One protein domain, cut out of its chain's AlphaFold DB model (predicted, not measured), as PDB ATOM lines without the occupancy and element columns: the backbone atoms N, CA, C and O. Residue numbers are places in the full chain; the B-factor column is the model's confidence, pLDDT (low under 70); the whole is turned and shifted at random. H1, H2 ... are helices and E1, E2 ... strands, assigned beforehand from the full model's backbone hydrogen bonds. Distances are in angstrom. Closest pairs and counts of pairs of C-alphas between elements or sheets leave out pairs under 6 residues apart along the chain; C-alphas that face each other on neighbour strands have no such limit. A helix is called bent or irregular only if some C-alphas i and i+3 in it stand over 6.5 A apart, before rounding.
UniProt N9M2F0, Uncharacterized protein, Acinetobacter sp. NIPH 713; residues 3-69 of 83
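AT A GLANCE: This is residues 3 to 69 of the 83 residues of an uncharacterized protein of Acinetobacter sp. NIPH 713 (UniProt N9M2F0). Look for a long helix, H1, whose first part sticks out at residues 7 to 10 and whose last part folds back into the short H2; H2 sits between H1 and H3. A small two-stranded hairpin, E2 and E3, lies by the first half of H3, and its tip, residues 43 to 48, stands free. The 67 printed residues include three named strands and three named helices in the order E1, H1, H2, E2, E3, H3; E2 and E3 are antiparallel, and the class is mostly helix. The whole is loose, with a radius of gyration of the C-alphas of 14.0 A and spans of 39 by 27 by 21 A.

IN THESE COORDINATES: Find C-alpha 3 at (-49.173, -34.183, -104.238), where E1, residues 3 to 5, begins. H1, residues 7 to 26, runs 29.1 A to C-alpha 26 at (-57.996, -14.226, -86.963). Next come H2, residues 29 to 34, 8.6 A; E2, residues 41 to 43, 6.2 A; and E3, residues 48 to 50, 6.5 A. H3, residues 52 to 65, runs 20.4 A to C-alpha 65 at (-60.729, -2.052, -94.620); it is irregular, with C-alphas 61 and 64 7.3 A apart.

HOW THE PARTS SIT: E1 pairs with no named strand. H1 touches H2 with residues 20 to 24 alone, closest at C-alphas Ala 23 and Asp 31, 5.1 A; this helical hairpin has a shallow tilt of 22 degrees, opposite ways. H2 touches H3, closest at C-alphas Ile 29 and Gln 56, 6.7 A, at a shallow tilt of 30 degrees, opposite ways. H1 and H3 are apart. In the hairpin E2 and E3, N 42 and O 49 are 2.9 A apart, within hydrogen-bond range. The closest C-alphas of E3 and H3, Ile 49 and Tyr 55, are 6.4 A apart. Each O i to N i+4 pair of H1 and H2 is within range; in H3, 8 of 10 are.

THE WHOLE: The C-alphas of Gly 5 and Pro 64, the two farthest apart, are 41.0 A apart. The printed part has no cut and no long link, and no printed residue is under 70 in pLDDT.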
ATOM      1  N   VAL A   3     -50.574 -34.153-104.683       91.00
ATOM      2  CA  VAL A   3     -49.173 -34.183-104.238       91.00
ATOM      3  C   VAL A   3     -48.314 -34.883-105.283       91.00
ATOM      4  O   VAL A   3     -48.688 -35.935-105.797       91.00
ATOM      5  N   PHE A   4     -47.162 -34.294-105.578       94.44
ATOM      6  CA  PHE A   4     -46.109 -34.864-106.403       94.44
ATOM      7  C   PHE A   4     -44.810 -34.862-105.594       94.44
ATOM      8  O   PHE A   4     -44.331 -33.790-105.226       94.44
ATOM      9  N   GLY A   5     -44.244 -36.040-105.333       92.25
ATOM     10  CA  GLY A   5     -42.999 -36.191-104.576       92.25
ATOM     11  C   GLY A   5     -43.218 -36.697-103.148       92.25
ATOM     12  O   GLY A   5     -43.991 -37.632-102.961       92.25
ATOM     13  N   ASP A   6     -42.509 -36.141-102.165       94.50
ATOM     14  CA  ASP A   6     -42.470 -36.668-100.790       94.50
ATOM     15  C   ASP A   6     -43.814 -36.504-100.052       94.50
ATOM     16  O   ASP A   6     -44.261 -35.391 -99.755       94.50
ATOM     17  N   GLU A   7     -44.461 -37.631 -99.739       91.31
ATOM     18  CA  GLU A   7     -45.753 -37.649 -99.050       91.31
ATOM     19  C   GLU A   7     -45.663 -37.203 -97.587       91.31
ATOM     20  O   GLU A   7     -46.579 -36.531 -97.111       91.31
ATOM     21  N   GLN A   8     -44.590 -37.527 -96.866       92.88
ATOM     22  CA  GLN A   8     -44.460 -37.165 -95.455       92.88
ATOM     23  C   GLN A   8     -44.307 -35.651 -95.309       92.88
ATOM     24  O   GLN A   8     -45.060 -35.016 -94.570       92.88
ATOM     25  N   LEU A   9     -43.406 -35.051 -96.086       93.81
ATOM     26  CA  LEU A   9     -43.248 -33.600 -96.122       93.81
ATOM     27  C   LEU A   9     -44.521 -32.904 -96.605       93.81
ATOM     28  O   LEU A   9     -44.850 -31.812 -96.146       93.81
ATOM     29  N   SER A  10     -45.289 -33.544 -97.491       92.94
ATOM     30  CA  SER A  10     -46.580 -32.999 -97.909       92.94
ATOM     31  C   SER A  10     -47.556 -32.861 -96.746       92.94
ATOM     32  O   SER A  10     -48.264 -31.859 -96.678       92.94
ATOM     33  N   GLN A  11     -47.564 -33.810 -95.803       94.00
ATOM     34  CA  GLN A  11     -48.411 -33.742 -94.612       94.00
ATOM     35  C   GLN A  11     -47.991 -32.596 -93.690       94.00
ATOM     36  O   GLN A  11     -48.859 -31.897 -93.165       94.00
ATOM     37  N   GLU A  12     -46.689 -32.347 -93.550       95.06
ATOM     38  CA  GLU A  12     -46.171 -31.199 -92.796       95.06
ATOM     39  C   GLU A  12     -46.614 -29.872 -93.427       95.06
ATOM     40  O   GLU A  12     -47.105 -28.983 -92.728       95.06
ATOM     41  N   VAL A  13     -46.544 -29.763 -94.759       94.44
ATOM     42  CA  VAL A  13     -47.044 -28.591 -95.493       94.44
ATOM     43  C   VAL A  13     -48.556 -28.430 -95.316       94.44
ATOM     44  O   VAL A  13     -49.019 -27.315 -95.087       94.44
ATOM     45  N   VAL A  14     -49.341 -29.514 -95.371       93.88
ATOM     46  CA  VAL A  14     -50.798 -29.458 -95.127       93.88
ATOM     47  C   VAL A  14     -51.092 -28.917 -93.731       93.88
ATOM     48  O   VAL A  14     -51.922 -28.021 -93.580       93.88
ATOM     49  N   ALA A  15     -50.413 -29.452 -92.716       95.06
ATOM     50  CA  ALA A  15     -50.595 -29.038 -91.333       95.06
ATOM     51  C   ALA A  15     -50.220 -27.562 -91.140       95.06
ATOM     52  O   ALA A  15     -50.944 -26.819 -90.477       95.06
ATOM     53  N   PHE A  16     -49.135 -27.111 -91.773       95.88
ATOM     54  CA  PHE A  16     -48.750 -25.705 -91.764       95.88
ATOM     55  C   PHE A  16     -49.790 -24.815 -92.457       95.88
ATOM     56  O   PHE A  16     -50.156 -23.773 -91.921       95.88
ATOM     57  N   LEU A  17     -50.327 -25.225 -93.612       95.38
ATOM     58  CA  LEU A  17     -51.364 -24.466 -94.318       95.38
ATOM     59  C   LEU A  17     -52.637 -24.291 -93.479       95.38
ATOM     60  O   LEU A  17     -53.259 -23.235 -93.545       95.38
ATOM     61  N   GLN A  18     -53.003 -25.280 -92.659       94.69
ATOM     62  CA  GLN A  18     -54.131 -25.161 -91.728       94.69
ATOM     63  C   GLN A  18     -53.864 -24.130 -90.622       94.69
ATOM     64  O   GLN A  18     -54.755 -23.355 -90.274       94.69
ATOM     65  N   GLN A  19     -52.640 -24.091 -90.086       97.19
ATOM     66  CA  GLN A  19     -52.237 -23.070 -89.111       97.19
ATOM     67  C   GLN A  19     -52.238 -21.677 -89.745       97.19
ATOM     68  O   GLN A  19     -52.756 -20.726 -89.162       97.19
ATOM     69  N   TRP A  20     -51.723 -21.579 -90.970       96.50
ATOM     70  CA  TRP A  20     -51.728 -20.350 -91.750       96.50
ATOM     71  C   TRP A  20     -53.146 -19.831 -91.996       96.50
ATOM     72  O   TRP A  20     -53.405 -18.643 -91.822       96.50
ATOM     73  N   ASP A  21     -54.085 -20.714 -92.341       96.06
ATOM     74  CA  ASP A  21     -55.484 -20.327 -92.529       96.06
ATOM     75  C   ASP A  21     -56.090 -19.725 -91.284       96.06
ATOM     76  O   ASP A  21     -56.767 -18.701 -91.354       96.06
ATOM     77  N   HIS A  22     -55.839 -20.368 -90.150       95.81
ATOM     78  CA  HIS A  22     -56.336 -19.902 -88.875       95.81
ATOM     79  C   HIS A  22     -55.781 -18.515 -88.536       95.81
ATOM     80  O   HIS A  22     -56.558 -17.625 -88.198       95.81
ATOM     81  N   ALA A  23     -54.472 -18.311 -88.709       96.06
ATOM     82  CA  ALA A  23     -53.813 -17.035 -88.448       96.06
ATOM     83  C   ALA A  23     -54.313 -15.908 -89.364       96.06
ATOM     84  O   ALA A  23     -54.539 -14.790 -88.915       96.06
ATOM     85  N   ILE A  24     -54.537 -16.178 -90.653       94.31
ATOM     86  CA  ILE A  24     -55.105 -15.158 -91.542       94.31
ATOM     87  C   ILE A  24     -56.552 -14.855 -91.145       94.31
ATOM     88  O   ILE A  24     -56.927 -13.686 -91.082       94.31
ATOM     89  N   CYS A  25     -57.357 -15.879 -90.841       95.81
ATOM     90  CA  CYS A  25     -58.758 -15.693 -90.459       95.81
ATOM     91  C   CYS A  25     -58.940 -14.980 -89.112       95.81
ATOM     92  O   CYS A  25     -59.999 -14.387 -88.908       95.81
ATOM     93  N   SER A  26     -57.949 -15.006 -88.209       95.06
ATOM     94  CA  SER A  26     -57.996 -14.226 -86.963       95.06
ATOM     95  C   SER A  26     -57.870 -12.725 -87.213       95.06
ATOM     96  O   SER A  26     -58.305 -11.927 -86.388       95.06
ATOM     97  N   LEU A  27     -57.311 -12.334 -88.366       95.25
ATOM     98  CA  LEU A  27     -56.989 -10.956 -88.730       95.25
ATOM     99  C   LEU A  27     -56.027 -10.252 -87.750       95.25
ATOM    100  O   LEU A  27     -55.859  -9.025 -87.817       95.25
ATOM    101  N   GLU A  28     -55.364 -11.021 -86.884       95.19
ATOM    102  CA  GLU A  28     -54.384 -10.551 -85.914       95.19
ATOM    103  C   GLU A  28     -52.979 -10.674 -86.500       95.19
ATOM    104  O   GLU A  28     -52.451 -11.764 -86.716       95.19
ATOM    105  N   ILE A  29     -52.329  -9.532 -86.737       94.44
ATOM    106  CA  ILE A  29     -51.009  -9.515 -87.381       94.44
ATOM    107  C   ILE A  29     -49.963 -10.314 -86.602       94.44
ATOM    108  O   ILE A  29     -49.061 -10.882 -87.206       94.44
ATOM    109  N   GLN A  30     -50.097 -10.390 -85.276       95.38
ATOM    110  CA  GLN A  30     -49.183 -11.147 -84.426       95.38
ATOM    111  C   GLN A  30     -49.248 -12.653 -84.704       95.38
ATOM    112  O   GLN A  30     -48.202 -13.296 -84.748       95.38
ATOM    113  N   ASP A  31     -50.437 -13.195 -84.976       95.62
ATOM    114  CA  ASP A  31     -50.605 -14.611 -85.318       95.62
ATOM    115  C   ASP A  31     -49.984 -14.916 -86.686       95.62
ATOM    116  O   ASP A  31     -49.364 -15.958 -86.891       95.62
ATOM    117  N   ILE A  32     -50.102 -13.973 -87.623       94.44
ATOM    118  CA  ILE A  32     -49.587 -14.126 -88.987       94.44
ATOM    119  C   ILE A  32     -48.056 -14.070 -88.995       94.44
ATOM    120  O   ILE A  32     -47.408 -14.941 -89.572       94.44
ATOM    121  N   ILE A  33     -47.451 -13.060 -88.357       94.69
ATOM    122  CA  ILE A  33     -45.991 -12.874 -88.409       94.69
ATOM    123  C   ILE A  33     -45.226 -13.971 -87.663       94.69
ATOM    124  O   ILE A  33     -44.080 -14.232 -88.019       94.69
ATOM    125  N   GLN A  34     -45.842 -14.646 -86.685       95.00
ATOM    126  CA  GLN A  34     -45.242 -15.800 -86.001       95.00
ATOM    127  C   GLN A  34     -45.002 -16.993 -86.934       95.00
ATOM    128  O   GLN A  34     -44.096 -17.790 -86.691       95.00
ATOM    129  N   LEU A  35     -45.784 -17.107 -88.009       95.31
ATOM    130  CA  LEU A  35     -45.639 -18.156 -89.019       95.31
ATOM    131  C   LEU A  35     -44.702 -17.747 -90.166       95.31
ATOM    132  O   LEU A  35     -44.381 -18.560 -91.035       95.31
ATOM    133  N   CYS A  36     -44.251 -16.493 -90.185       93.25
ATOM    134  CA  CYS A  36     -43.399 -15.951 -91.232       93.25
ATOM    135  C   CYS A  36     -41.920 -16.087 -90.871       93.25
ATOM    136  O   CYS A  36     -41.498 -15.882 -89.733       93.25
ATOM    137  N   ARG A  37     -41.087 -16.329 -91.884       92.06
ATOM    138  CA  ARG A  37     -39.647 -16.113 -91.731       92.06
ATOM    139  C   ARG A  37     -39.333 -14.612 -91.633       92.06
ATOM    140  O   ARG A  37     -40.023 -13.813 -92.273       92.06
ATOM    141  N   PRO A  38     -38.252 -14.215 -90.934       88.69
ATOM    142  CA  PRO A  38     -37.843 -12.810 -90.835       88.69
ATOM    143  C   PRO A  38     -37.624 -12.126 -92.191       88.69
ATOM    144  O   PRO A  38     -37.905 -10.940 -92.349       88.69
ATOM    145  N   ASP A  39     -37.151 -12.885 -93.179       92.12
ATOM    146  CA  ASP A  39     -36.833 -12.444 -94.537       92.12
ATOM    147  C   ASP A  39     -38.007 -12.578 -95.523       92.12
ATOM    148  O   ASP A  39     -37.786 -12.659 -96.734       92.12
ATOM    149  N   ILE A  40     -39.251 -12.592 -95.024       91.44
ATOM    150  CA  ILE A  40     -40.452 -12.678 -95.860       91.44
ATOM    151  C   ILE A  40     -40.455 -11.617 -96.964       91.44
ATOM    152  O   ILE A  40     -40.094 -10.454 -96.762       91.44
ATOM    153  N   ARG A  41     -40.898 -12.033 -98.149       92.38
ATOM    154  CA  ARG A  41     -41.174 -11.143 -99.269       92.38
ATOM    155  C   ARG A  41     -42.631 -11.287 -99.657       92.38
ATOM    156  O   ARG A  41     -43.045 -12.362-100.082       92.38
ATOM    157  N   LEU A  42     -43.384 -10.207 -99.516       88.12
ATOM    158  CA  LEU A  42     -44.732 -10.114-100.051       88.12
ATOM    159  C   LEU A  42     -44.651  -9.395-101.395       88.12
ATOM    160  O   LEU A  42     -44.179  -8.263-101.467       88.12
ATOM    161  N   VAL A  43     -45.082 -10.067-102.456       85.94
ATOM    162  CA  VAL A  43     -45.075  -9.526-103.816       85.94
ATOM    163  C   VAL A  43     -46.516  -9.416-104.290       85.94
ATOM    164  O   VAL A  43     -47.237 -10.409-104.302       85.94
ATOM    165  N   ASP A  44     -46.908  -8.213-104.685       82.75
ATOM    166  CA  ASP A  44     -48.152  -7.920-105.396       82.75
ATOM    167  C   ASP A  44     -47.818  -7.326-106.779       82.75
ATOM    168  O   ASP A  44     -46.665  -7.000-107.064       82.75
ATOM    169  N   VAL A  45     -48.817  -7.165-107.652       82.88
ATOM    170  CA  VAL A  45     -48.683  -6.703-109.045       82.88
ATOM    171  C   VAL A  45     -47.874  -5.406-109.170       82.88
ATOM    172  O   VAL A  45     -47.182  -5.209-110.168       82.88
ATOM    173  N   SER A  46     -47.944  -4.520-108.172       85.25
ATOM    174  CA  SER A  46     -47.290  -3.206-108.200       85.25
ATOM    175  C   SER A  46     -46.160  -3.020-107.183       85.25
ATOM    176  O   SER A  46     -45.427  -2.034-107.275       85.25
ATOM    177  N   THR A  47     -45.990  -3.935-106.222       85.38
ATOM    178  CA  THR A  47     -45.096  -3.712-105.075       85.38
ATOM    179  C   THR A  47     -44.434  -4.985-104.567       85.38
ATOM    180  O   THR A  47     -45.068  -6.030-104.464       85.38
ATOM    181  N   GLU A  48     -43.177  -4.858-104.145       92.56
ATOM    182  CA  GLU A  48     -42.471  -5.855-103.338       92.56
ATOM    183  C   GLU A  48     -42.218  -5.270-101.943       92.56
ATOM    184  O   GLU A  48     -41.591  -4.219-101.801       92.56
ATOM    185  N   ILE A  49     -42.679  -5.971-100.913       92.06
ATOM    186  CA  ILE A  49     -42.486  -5.634 -99.505       92.06
ATOM    187  C   ILE A  49     -41.531  -6.654 -98.899       92.06
ATOM    188  O   ILE A  49     -41.699  -7.860 -99.079       92.06
ATOM    189  N   LYS A  50     -40.508  -6.158 -98.200       94.50
ATOM    190  CA  LYS A  50     -39.400  -6.964 -97.675       94.50
ATOM    191  C   LYS A  50     -39.346  -6.874 -96.160       94.50
ATOM    192  O   LYS A  50     -39.208  -5.782 -95.615       94.50
ATOM    193  N   GLY A  51     -39.352  -8.034 -95.521       94.94
ATOM    194  CA  GLY A  51     -39.227  -8.179 -94.080       94.94
ATOM    195  C   GLY A  51     -40.545  -8.007 -93.331       94.94
ATOM    196  O   GLY A  51     -41.509  -7.413 -93.823       94.94
ATOM    197  N   ILE A  52     -40.559  -8.544 -92.112       94.81
ATOM    198  CA  ILE A  52     -41.734  -8.557 -91.232       94.81
ATOM    199  C   ILE A  52     -42.193  -7.137 -90.884       94.81
ATOM    200  O   ILE A  52     -43.389  -6.869 -90.950       94.81
ATOM    201  N   ASP A  53     -41.275  -6.210 -90.601       93.81
ATOM    202  CA  ASP A  53     -41.629  -4.843 -90.188       93.81
ATOM    203  C   ASP A  53     -42.427  -4.099 -91.269       93.81
ATOM    204  O   ASP A  53     -43.448  -3.466 -90.990       93.81
ATOM    205  N   ALA A  54     -41.989  -4.209 -92.526       92.94
ATOM    206  CA  ALA A  54     -42.658  -3.568 -93.651       92.94
ATOM    207  C   ALA A  54     -44.023  -4.217 -93.935       92.94
ATOM    208  O   ALA A  54     -44.985  -3.520 -94.257       92.94
ATOM    209  N   TYR A  55     -44.127  -5.540 -93.764       92.88
ATOM    210  CA  TYR A  55     -45.401  -6.243 -93.874       92.88
ATOM    211  C   TYR A  55     -46.377  -5.848 -92.759       92.88
ATOM    212  O   TYR A  55     -47.535  -5.548 -93.039       92.88
ATOM    213  N   GLN A  56     -45.912  -5.762 -91.511       94.56
ATOM    214  CA  GLN A  56     -46.726  -5.348 -90.371       94.56
ATOM    215  C   GLN A  56     -47.242  -3.912 -90.534       94.56
ATOM    216  O   GLN A  56     -48.417  -3.653 -90.274       94.56
ATOM    217  N   ALA A  57     -46.402  -2.988 -91.007       94.00
ATOM    218  CA  ALA A  57     -46.817  -1.616 -91.291       94.00
ATOM    219  C   ALA A  57     -47.924  -1.562 -92.357       94.00
ATOM    220  O   ALA A  57     -48.930  -0.874 -92.171       94.00
ATOM    221  N   LEU A  58     -47.773  -2.337 -93.438       92.25
ATOM    222  CA  LEU A  58     -48.788  -2.448 -94.484       92.25
ATOM    223  C   LEU A  58     -50.093  -3.041 -93.938       92.25
ATOM    224  O   LEU A  58     -51.172  -2.514 -94.198       92.25
ATOM    225  N   TRP A  59     -50.006  -4.113 -93.150       93.50
ATOM    226  CA  TRP A  59     -51.180  -4.748 -92.561       93.50
ATOM    227  C   TRP A  59     -51.974  -3.767 -91.703       93.50
ATOM    228  O   TRP A  59     -53.181  -3.649 -91.872       93.50
ATOM    229  N   LEU A  60     -51.307  -3.008 -90.828       94.56
ATOM    230  CA  LEU A  60     -51.960  -2.006 -89.979       94.56
ATOM    231  C   LEU A  60     -52.629  -0.890 -90.794       94.56
ATOM    232  O   LEU A  60     -53.681  -0.394 -90.393       94.56
ATOM    233  N   GLN A  61     -52.058  -0.526 -91.945       94.44
ATOM    234  CA  GLN A  61     -52.660   0.438 -92.863       94.44
ATOM    235  C   GLN A  61     -53.959  -0.092 -93.491       94.44
ATOM    236  O   GLN A  61     -54.917   0.670 -93.623       94.44
ATOM    237  N   TYR A  62     -54.008  -1.375 -93.872       91.94
ATOM    238  CA  TYR A  62     -55.163  -1.945 -94.578       91.94
ATOM    239  C   TYR A  62     -56.189  -2.652 -93.688       91.94
ATOM    240  O   TYR A  62     -57.345  -2.771 -94.090       91.94
ATOM    241  N   ARG A  63     -55.819  -3.079 -92.476       93.25
ATOM    242  CA  ARG A  63     -56.682  -3.824 -91.543       93.25
ATOM    243  C   ARG A  63     -58.065  -3.195 -91.316       93.25
ATOM    244  O   ARG A  63     -59.028  -3.963 -91.302       93.25
ATOM    245  N   PRO A  64     -58.222  -1.858 -91.191       95.44
ATOM    246  CA  PRO A  64     -59.541  -1.234 -91.039       95.44
ATOM    247  C   PRO A  64     -60.490  -1.445 -92.228       95.44
ATOM    248  O   PRO A  64     -61.695  -1.259 -92.087       95.44
ATOM    249  N   PHE A  65     -59.960  -1.808 -93.399       94.81
ATOM    250  CA  PHE A  65     -60.729  -2.052 -94.620       94.81
ATOM    251  C   PHE A  65     -61.000  -3.542 -94.870       94.81
ATOM    252  O   PHE A  65     -61.710  -3.875 -95.819       94.81
ATOM    253  N   ILE A  66     -60.450  -4.439 -94.044       93.19
ATOM    254  CA  ILE A  66     -60.681  -5.881 -94.152       93.19
ATOM    255  C   ILE A  66     -61.928  -6.232 -93.327       93.19
ATOM    256  O   ILE A  66     -61.953  -5.944 -92.128       93.19
ATOM    257  N   PRO A  67     -62.967  -6.832 -93.937       93.44
ATOM    258  CA  PRO A  67     -64.166  -7.227 -93.212       93.44
ATOM    259  C   PRO A  67     -63.870  -8.365 -92.231       93.44
ATOM    260  O   PRO A  67     -63.011  -9.205 -92.476       93.44
ATOM    261  N   GLU A  68     -64.632  -8.420 -91.143       93.31
ATOM    262  CA  GLU A  68     -64.583  -9.543 -90.206       93.31
ATOM    263  C   GLU A  68     -65.165 -10.823 -90.821       93.31
ATOM    264  O   GLU A  68     -65.991 -10.785 -91.736       93.31
ATOM    265  N   GLY A  69     -64.772 -11.972 -90.266       93.50
ATOM    266  CA  GLY A  69     -65.338 -13.267 -90.650       93.50
ATOM    267  C   GLY A  69     -64.904 -13.757 -92.033       93.50
ATOM    268  O   GLY A  69     -65.645 -14.512 -92.670       93.50
TER     269      GLY A  69